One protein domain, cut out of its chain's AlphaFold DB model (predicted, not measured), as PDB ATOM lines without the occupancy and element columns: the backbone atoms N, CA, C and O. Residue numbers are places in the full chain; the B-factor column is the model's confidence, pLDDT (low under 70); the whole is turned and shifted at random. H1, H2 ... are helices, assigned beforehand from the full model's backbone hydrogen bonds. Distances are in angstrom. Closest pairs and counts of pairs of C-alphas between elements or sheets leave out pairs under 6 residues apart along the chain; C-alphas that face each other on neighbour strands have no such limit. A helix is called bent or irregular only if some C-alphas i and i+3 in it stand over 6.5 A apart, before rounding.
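AT A GLANCE: This is residues 50 to 99 of the 219 residues of the protein "Hypothetical protein" of Dictyocha speculum (UniProt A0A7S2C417). What shape do these coordinates draw? From residue 50 onward, a long helix H1 runs to a tight turn, and a second long helix H2 runs away from it, so that the two make an open, flat V with H1 and H2 as its arms and residues 73 to 75 at its corner. What is it made of? The printed part has 50 residues with two named helices, H1 then H2, and no named strand; the class is all helix. How spread out is it? It is extended, with a radius of gyration of the C-alphas of 16.5 A and spans of 45 by 32 by 5 A.

HOW THE PARTS SIT: How does H1, residues 50 to 72, stand to H2, residues 76 to 99? They are only just apart, their closest C-alphas being 8.2 A from each other, and a tight link of 3 residues joins them. Which residues stand free? Residues 50 to 70, 72 to 78 and 80 to 99 do, with no C-alpha 8 or more residues away along the chain within 10 A. Are the helices' backbones well formed? In H1 and H2 every O i to N i+4 pair is within hydrogen-bond range.

IN THESE COORDINATES: Where does H1 run? It goes from C-alpha 50 at (-26.173, -51.789, 15.710) to C-alpha 72 at (-12.414, -25.458, 28.931), 32.5 A. Where does H2 run? It goes from C-alpha 76 at (-4.674, -21.536, 33.982) to C-alpha 99 at (12.384, -50.873, 38.692), 34.3 A. Is either helix bent? Neither H1 nor H2 is bent or irregular.

THE WHOLE: How large is it? The two C-alphas farthest apart, those of Gln 51 and Phe 99, are 46.1 A apart. Is there a cut? The printed part has no cut. Where is the model's confidence low? Residues 50 to 56, 59 to 60, 62 to 63 and 66 to 79 are under 70, and the mean pLDDT of the printed part is 70.4.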
ATOM      1  N   LYS A  50     -26.588 -53.042  16.364       61.22
ATOM      2  CA  LYS A  50     -26.173 -51.789  15.710       61.22
ATOM      3  C   LYS A  50     -26.784 -50.568  16.397       61.22
ATOM      4  O   LYS A  50     -26.116 -49.546  16.505       61.22
ATOM      5  N   GLN A  51     -28.004 -50.673  16.928       60.28
ATOM      6  CA  GLN A  51     -28.606 -49.596  17.725       60.28
ATOM      7  C   GLN A  51     -27.933 -49.431  19.094       60.28
ATOM      8  O   GLN A  51     -27.756 -48.299  19.542       60.28
ATOM      9  N   ALA A  52     -27.520 -50.525  19.739       62.03
ATOM     10  CA  ALA A  52     -26.741 -50.476  20.974       62.03
ATOM     11  C   ALA A  52     -25.360 -49.845  20.738       62.03
ATOM     12  O   ALA A  52     -24.968 -48.944  21.474       62.03
ATOM     13  N   LYS A  53     -24.670 -50.219  19.654       66.75
ATOM     14  CA  LYS A  53     -23.371 -49.632  19.291       66.75
ATOM     15  C   LYS A  53     -23.482 -48.138  18.971       66.75
ATOM     16  O   LYS A  53     -22.649 -47.358  19.418       66.75
ATOM     17  N   LEU A  54     -24.550 -47.721  18.289       66.88
ATOM     18  CA  LEU A  54     -24.799 -46.311  17.971       66.88
ATOM     19  C   LEU A  54     -25.194 -45.487  19.211       66.88
ATOM     20  O   LEU A  54     -24.814 -44.324  19.320       66.88
ATOM     21  N   LYS A  55     -25.915 -46.081  20.174       66.50
ATOM     22  CA  LYS A  55     -26.197 -45.454  21.479       66.50
ATOM     23  C   LYS A  55     -24.942 -45.343  22.339       66.50
ATOM     24  O   LYS A  55     -24.710 -44.284  22.909       66.50
ATOM     25  N   ASN A  56     -24.106 -46.378  22.373       67.50
ATOM     26  CA  ASN A  56     -22.834 -46.345  23.092       67.50
ATOM     27  C   ASN A  56     -21.884 -45.309  22.488       67.50
ATOM     28  O   ASN A  56     -21.277 -44.552  23.232       67.50
ATOM     29  N   GLN A  57     -21.825 -45.195  21.160       70.50
ATOM     30  CA  GLN A  57     -21.019 -44.173  20.493       70.50
ATOM     31  C   GLN A  57     -21.542 -42.756  20.769       70.50
ATOM     32  O   GLN A  57     -20.753 -41.846  20.995       70.50
ATOM     33  N   LYS A  58     -22.868 -42.559  20.816       71.31
ATOM     34  CA  LYS A  58     -23.466 -41.273  21.212       71.31
ATOM     35  C   LYS A  58     -23.214 -40.937  22.683       71.31
ATOM     36  O   LYS A  58     -22.976 -39.780  22.994       71.31
ATOM     37  N   ASN A  59     -23.246 -41.924  23.574       66.69
ATOM     38  CA  ASN A  59     -22.938 -41.725  24.991       66.69
ATOM     39  C   ASN A  59     -21.442 -41.473  25.222       66.69
ATOM     40  O   ASN A  59     -21.100 -40.672  26.081       66.69
ATOM     41  N   ALA A  60     -20.567 -42.113  24.443       69.31
ATOM     42  CA  ALA A  60     -19.129 -41.867  24.473       69.31
ATOM     43  C   ALA A  60     -18.796 -40.448  23.996       69.31
ATOM     44  O   ALA A  60     -18.049 -39.755  24.669       69.31
ATOM     45  N   LYS A  61     -19.425 -39.988  22.904       72.44
ATOM     46  CA  LYS A  61     -19.290 -38.601  22.434       72.44
ATOM     47  C   LYS A  61     -19.770 -37.603  23.482       72.44
ATOM     48  O   LYS A  61     -18.996 -36.769  23.899       72.44
ATOM     49  N   LYS A  62     -20.970 -37.795  24.041       69.12
ATOM     50  CA  LYS A  62     -21.482 -36.928  25.117       69.12
ATOM     51  C   LYS A  62     -20.596 -36.899  26.364       69.12
ATOM     52  O   LYS A  62     -20.560 -35.884  27.039       69.12
ATOM     53  N   ARG A  63     -19.932 -38.007  26.705       66.88
ATOM     54  CA  ARG A  63     -18.967 -38.031  27.813       66.88
ATOM     55  C   ARG A  63     -17.716 -37.228  27.481       66.88
ATOM     56  O   ARG A  63     -17.301 -36.440  28.312       66.88
ATOM     57  N   ASN A  64     -17.180 -37.401  26.278       71.44
ATOM     58  CA  ASN A  64     -16.009 -36.668  25.810       71.44
ATOM     59  C   ASN A  64     -16.294 -35.164  25.648       71.44
ATOM     60  O   ASN A  64     -15.477 -34.352  26.055       71.44
ATOM     61  N   ASP A  65     -17.481 -34.799  25.157       70.31
ATOM     62  CA  ASP A  65     -17.919 -33.406  25.025       70.31
ATOM     63  C   ASP A  65     -18.091 -32.746  26.408       70.31
ATOM     64  O   ASP A  65     -17.726 -31.592  26.590       70.31
ATOM     65  N   LEU A  66     -18.608 -33.478  27.408       62.28
ATOM     66  CA  LEU A  66     -18.726 -32.978  28.788       62.28
ATOM     67  C   LEU A  66     -17.370 -32.868  29.493       62.28
ATOM     68  O   LEU A  66     -17.165 -31.944  30.268       62.28
ATOM     69  N   GLU A  67     -16.463 -33.810  29.246       66.81
ATOM     70  CA  GLU A  67     -15.098 -33.763  29.769       66.81
ATOM     71  C   GLU A  67     -14.313 -32.606  29.142       66.81
ATOM     72  O   GLU A  67     -13.684 -31.851  29.870       66.81
ATOM     73  N   SER A  68     -14.450 -32.387  27.831       67.12
ATOM     74  CA  SER A  68     -13.837 -31.247  27.135       67.12
ATOM     75  C   SER A  68     -14.401 -29.913  27.637       67.12
ATOM     76  O   SER A  68     -13.635 -29.012  27.949       67.12
ATOM     77  N   ALA A  69     -15.722 -29.806  27.827       63.28
ATOM     78  CA  ALA A  69     -16.341 -28.595  28.373       63.28
ATOM     79  C   ALA A  69     -15.895 -28.291  29.818       63.28
ATOM     80  O   ALA A  69     -15.721 -27.133  30.177       63.28
ATOM     81  N   LEU A  70     -15.666 -29.319  30.645       61.31
ATOM     82  CA  LEU A  70     -15.121 -29.147  31.998       61.31
ATOM     83  C   LEU A  70     -13.638 -28.749  31.992       61.31
ATOM     84  O   LEU A  70     -13.186 -28.094  32.924       61.31
ATOM     85  N   GLN A  71     -12.886 -29.139  30.962       59.19
ATOM     86  CA  GLN A  71     -11.493 -28.727  30.775       59.19
ATOM     87  C   GLN A  71     -11.373 -27.299  30.226       59.19
ATOM     88  O   GLN A  71     -10.384 -26.627  30.499       59.19
ATOM     89  N   GLU A  72     -12.367 -26.823  29.473       63.16
ATOM     90  CA  GLU A  72     -12.414 -25.458  28.931       63.16
ATOM     91  C   GLU A  72     -12.772 -24.397  29.990       63.16
ATOM     92  O   GLU A  72     -12.418 -23.231  29.823       63.16
ATOM     93  N   GLU A  73     -13.427 -24.787  31.090       59.91
ATOM     94  CA  GLU A  73     -13.755 -23.904  32.225       59.91
ATOM     95  C   GLU A  73     -12.686 -23.893  33.339       59.91
ATOM     96  O   GLU A  73     -12.835 -23.167  34.325       59.91
ATOM     97  N   GLU A  74     -11.602 -24.665  33.204       57.97
ATOM     98  CA  GLU A  74     -10.505 -24.665  34.179       57.97
ATOM     99  C   GLU A  74      -9.643 -23.405  34.086       57.97
ATOM    100  O   GLU A  74      -9.313 -22.896  33.012       57.97
ATOM    101  N   THR A  75      -9.223 -22.916  35.248       67.44
ATOM    102  CA  THR A  75      -8.295 -21.786  35.342       67.44
ATOM    103  C   THR A  75      -6.866 -22.199  34.954       67.44
ATOM    104  O   THR A  75      -6.465 -23.350  35.125       67.44
ATOM    105  N   ASP A  76      -6.050 -21.261  34.451       63.47
ATOM    106  CA  ASP A  76      -4.674 -21.536  33.982       63.47
ATOM    107  C   ASP A  76      -3.783 -22.231  35.035       63.47
ATOM    108  O   ASP A  76      -2.877 -22.998  34.693       63.47
ATOM    109  N   ASP A  77      -4.040 -21.990  36.323       63.19
ATOM    110  CA  ASP A  77      -3.310 -22.619  37.425       63.19
ATOM    111  C   ASP A  77      -3.745 -24.077  37.672       63.19
ATOM    112  O   ASP A  77      -2.912 -24.919  38.012       63.19
ATOM    113  N   GLU A  78      -5.014 -24.417  37.426       67.69
ATOM    114  CA  GLU A  78      -5.523 -25.795  37.485       67.69
ATOM    115  C   GLU A  78      -4.996 -26.630  36.314       67.69
ATOM    116  O   GLU A  78      -4.577 -27.776  36.506       67.69
ATOM    117  N   ARG A  79      -4.880 -26.023  35.125       69.56
ATOM    118  CA  ARG A  79      -4.258 -26.654  33.953       69.56
ATOM    119  C   ARG A  79      -2.798 -27.032  34.214       69.56
ATOM    120  O   ARG A  79      -2.386 -28.146  33.898       69.56
ATOM    121  N   ARG A  80      -2.024 -26.134  34.834       71.94
ATOM    122  CA  ARG A  80      -0.617 -26.390  35.201       71.94
ATOM    123  C   ARG A  80      -0.475 -27.476  36.264       71.94
ATOM    124  O   ARG A  80       0.466 -28.265  36.211       71.94
ATOM    125  N   LEU A  81      -1.386 -27.521  37.237       74.62
ATOM    126  CA  LEU A  81      -1.396 -28.568  38.260       74.62
ATOM    127  C   LEU A  81      -1.722 -29.939  37.660       74.62
ATOM    128  O   LEU A  81      -1.079 -30.917  38.036       74.62
ATOM    129  N   ARG A  82      -2.658 -30.012  36.705       75.62
ATOM    130  CA  ARG A  82      -2.951 -31.254  35.983       75.62
ATOM    131  C   ARG A  82      -1.747 -31.729  35.181       75.62
ATOM    132  O   ARG A  82      -1.345 -32.871  35.349       75.62
ATOM    133  N   GLU A  83      -1.153 -30.859  34.369       75.06
ATOM    134  CA  GLU A  83       0.010 -31.215  33.548       75.06
ATOM    135  C   GLU A  83       1.168 -31.719  34.420       75.06
ATOM    136  O   GLU A  83       1.791 -32.735  34.124       75.06
ATOM    137  N   ARG A  84       1.398 -31.078  35.572       80.38
ATOM    138  CA  ARG A  84       2.396 -31.542  36.536       80.38
ATOM    139  C   ARG A  84       2.063 -32.919  37.118       80.38
ATOM    140  O   ARG A  84       2.961 -33.746  37.236       80.38
ATOM    141  N   LEU A  85       0.805 -33.171  37.477       79.19
ATOM    142  CA  LEU A  85       0.370 -34.475  37.988       79.19
ATOM    143  C   LEU A  85       0.450 -35.569  36.920       79.19
ATOM    144  O   LEU A  85       0.800 -36.700  37.239       79.19
ATOM    145  N   GLU A  86       0.155 -35.244  35.663       81.25
ATOM    146  CA  GLU A  86       0.288 -36.164  34.533       81.25
ATOM    147  C   GLU A  86       1.752 -36.534  34.290       81.25
ATOM    148  O   GLU A  86       2.054 -37.712  34.109       81.25
ATOM    149  N   ILE A  87       2.665 -35.561  34.366       81.56
ATOM    150  CA  ILE A  87       4.110 -35.799  34.261       81.56
ATOM    151  C   ILE A  87       4.603 -36.646  35.440       81.56
ATOM    152  O   ILE A  87       5.280 -37.646  35.229       81.56
ATOM    153  N   GLU A  88       4.233 -36.296  36.675       81.69
ATOM    154  CA  GLU A  88       4.640 -37.051  37.867       81.69
ATOM    155  C   GLU A  88       4.085 -38.487  37.850       81.69
ATOM    156  O   GLU A  88       4.784 -39.420  38.247       81.69
ATOM    157  N   ASN A  89       2.860 -38.696  37.351       79.88
ATOM    158  CA  ASN A  89       2.277 -40.032  37.226       79.88
ATOM    159  C   ASN A  89       2.906 -40.839  36.081       79.88
ATOM    160  O   ASN A  89       3.167 -42.025  36.255       79.88
ATOM    161  N   ALA A  90       3.213 -40.211  34.942       80.56
ATOM    162  CA  ALA A  90       3.932 -40.862  33.849       80.56
ATOM    163  C   ALA A  90       5.353 -41.273  34.274       80.56
ATOM    164  O   ALA A  90       5.785 -42.388  33.982       80.56
ATOM    165  N   ASP A  91       6.048 -40.419  35.027       81.06
ATOM    166  CA  ASP A  91       7.358 -40.735  35.598       81.06
ATOM    167  C   ASP A  91       7.257 -41.848  36.649       81.06
ATOM    168  O   ASP A  91       8.121 -42.727  36.697       81.06
ATOM    169  N   HIS A  92       6.199 -41.863  37.466       79.94
ATOM    170  CA  HIS A  92       5.956 -42.937  38.430       79.94
ATOM    171  C   HIS A  92       5.664 -44.271  37.731       79.94
ATOM    172  O   HIS A  92       6.234 -45.290  38.109       79.94
ATOM    173  N   GLU A  93       4.821 -44.284  36.698       80.81
ATOM    174  CA  GLU A  93       4.518 -45.481  35.904       80.81
ATOM    175  C   GLU A  93       5.758 -46.007  35.174       80.81
ATOM    176  O   GLU A  93       6.020 -47.210  35.192       80.81
ATOM    177  N   LEU A  94       6.569 -45.114  34.601       77.94
ATOM    178  CA  LEU A  94       7.828 -45.474  33.958       77.94
ATOM    179  C   LEU A  94       8.844 -46.019  34.973       77.94
ATOM    180  O   LEU A  94       9.551 -46.984  34.692       77.94
ATOM    181  N   THR A  95       8.906 -45.434  36.169       75.56
ATOM    182  CA  THR A  95       9.782 -45.906  37.251       75.56
ATOM    183  C   THR A  95       9.328 -47.266  37.782       75.56
ATOM    184  O   THR A  95      10.163 -48.143  38.009       75.56
ATOM    185  N   ASP A  96       8.020 -47.480  37.920       73.38
ATOM    186  CA  ASP A  96       7.426 -48.773  38.267       73.38
ATOM    187  C   ASP A  96       7.728 -49.840  37.202       73.38
ATOM    188  O   ASP A  96       7.986 -50.988  37.555       73.38
ATOM    189  N   ASP A  97       7.737 -49.488  35.914       72.69
ATOM    190  CA  ASP A  97       8.050 -50.433  34.833       72.69
ATOM    191  C   ASP A  97       9.558 -50.748  34.749       72.69
ATOM    192  O   ASP A  97       9.954 -51.898  34.551       72.69
ATOM    193  N   LEU A  98      10.429 -49.756  34.985       72.94
ATOM    194  CA  LEU A  98      11.887 -49.939  34.966       72.94
ATOM    195  C   LEU A  98      12.458 -50.601  36.232       72.94
ATOM    196  O   LEU A  98      13.467 -51.304  36.137       72.94
ATOM    197  N   PHE A  99      11.854 -50.388  37.407       71.44
ATOM    198  CA  PHE A  99      12.384 -50.873  38.692       71.44
ATOM    199  C   PHE A  99      11.462 -51.856  39.430       71.44
ATOM    200  O   PHE A  99      11.933 -52.604  40.289       71.44
TER     201      PHE A  99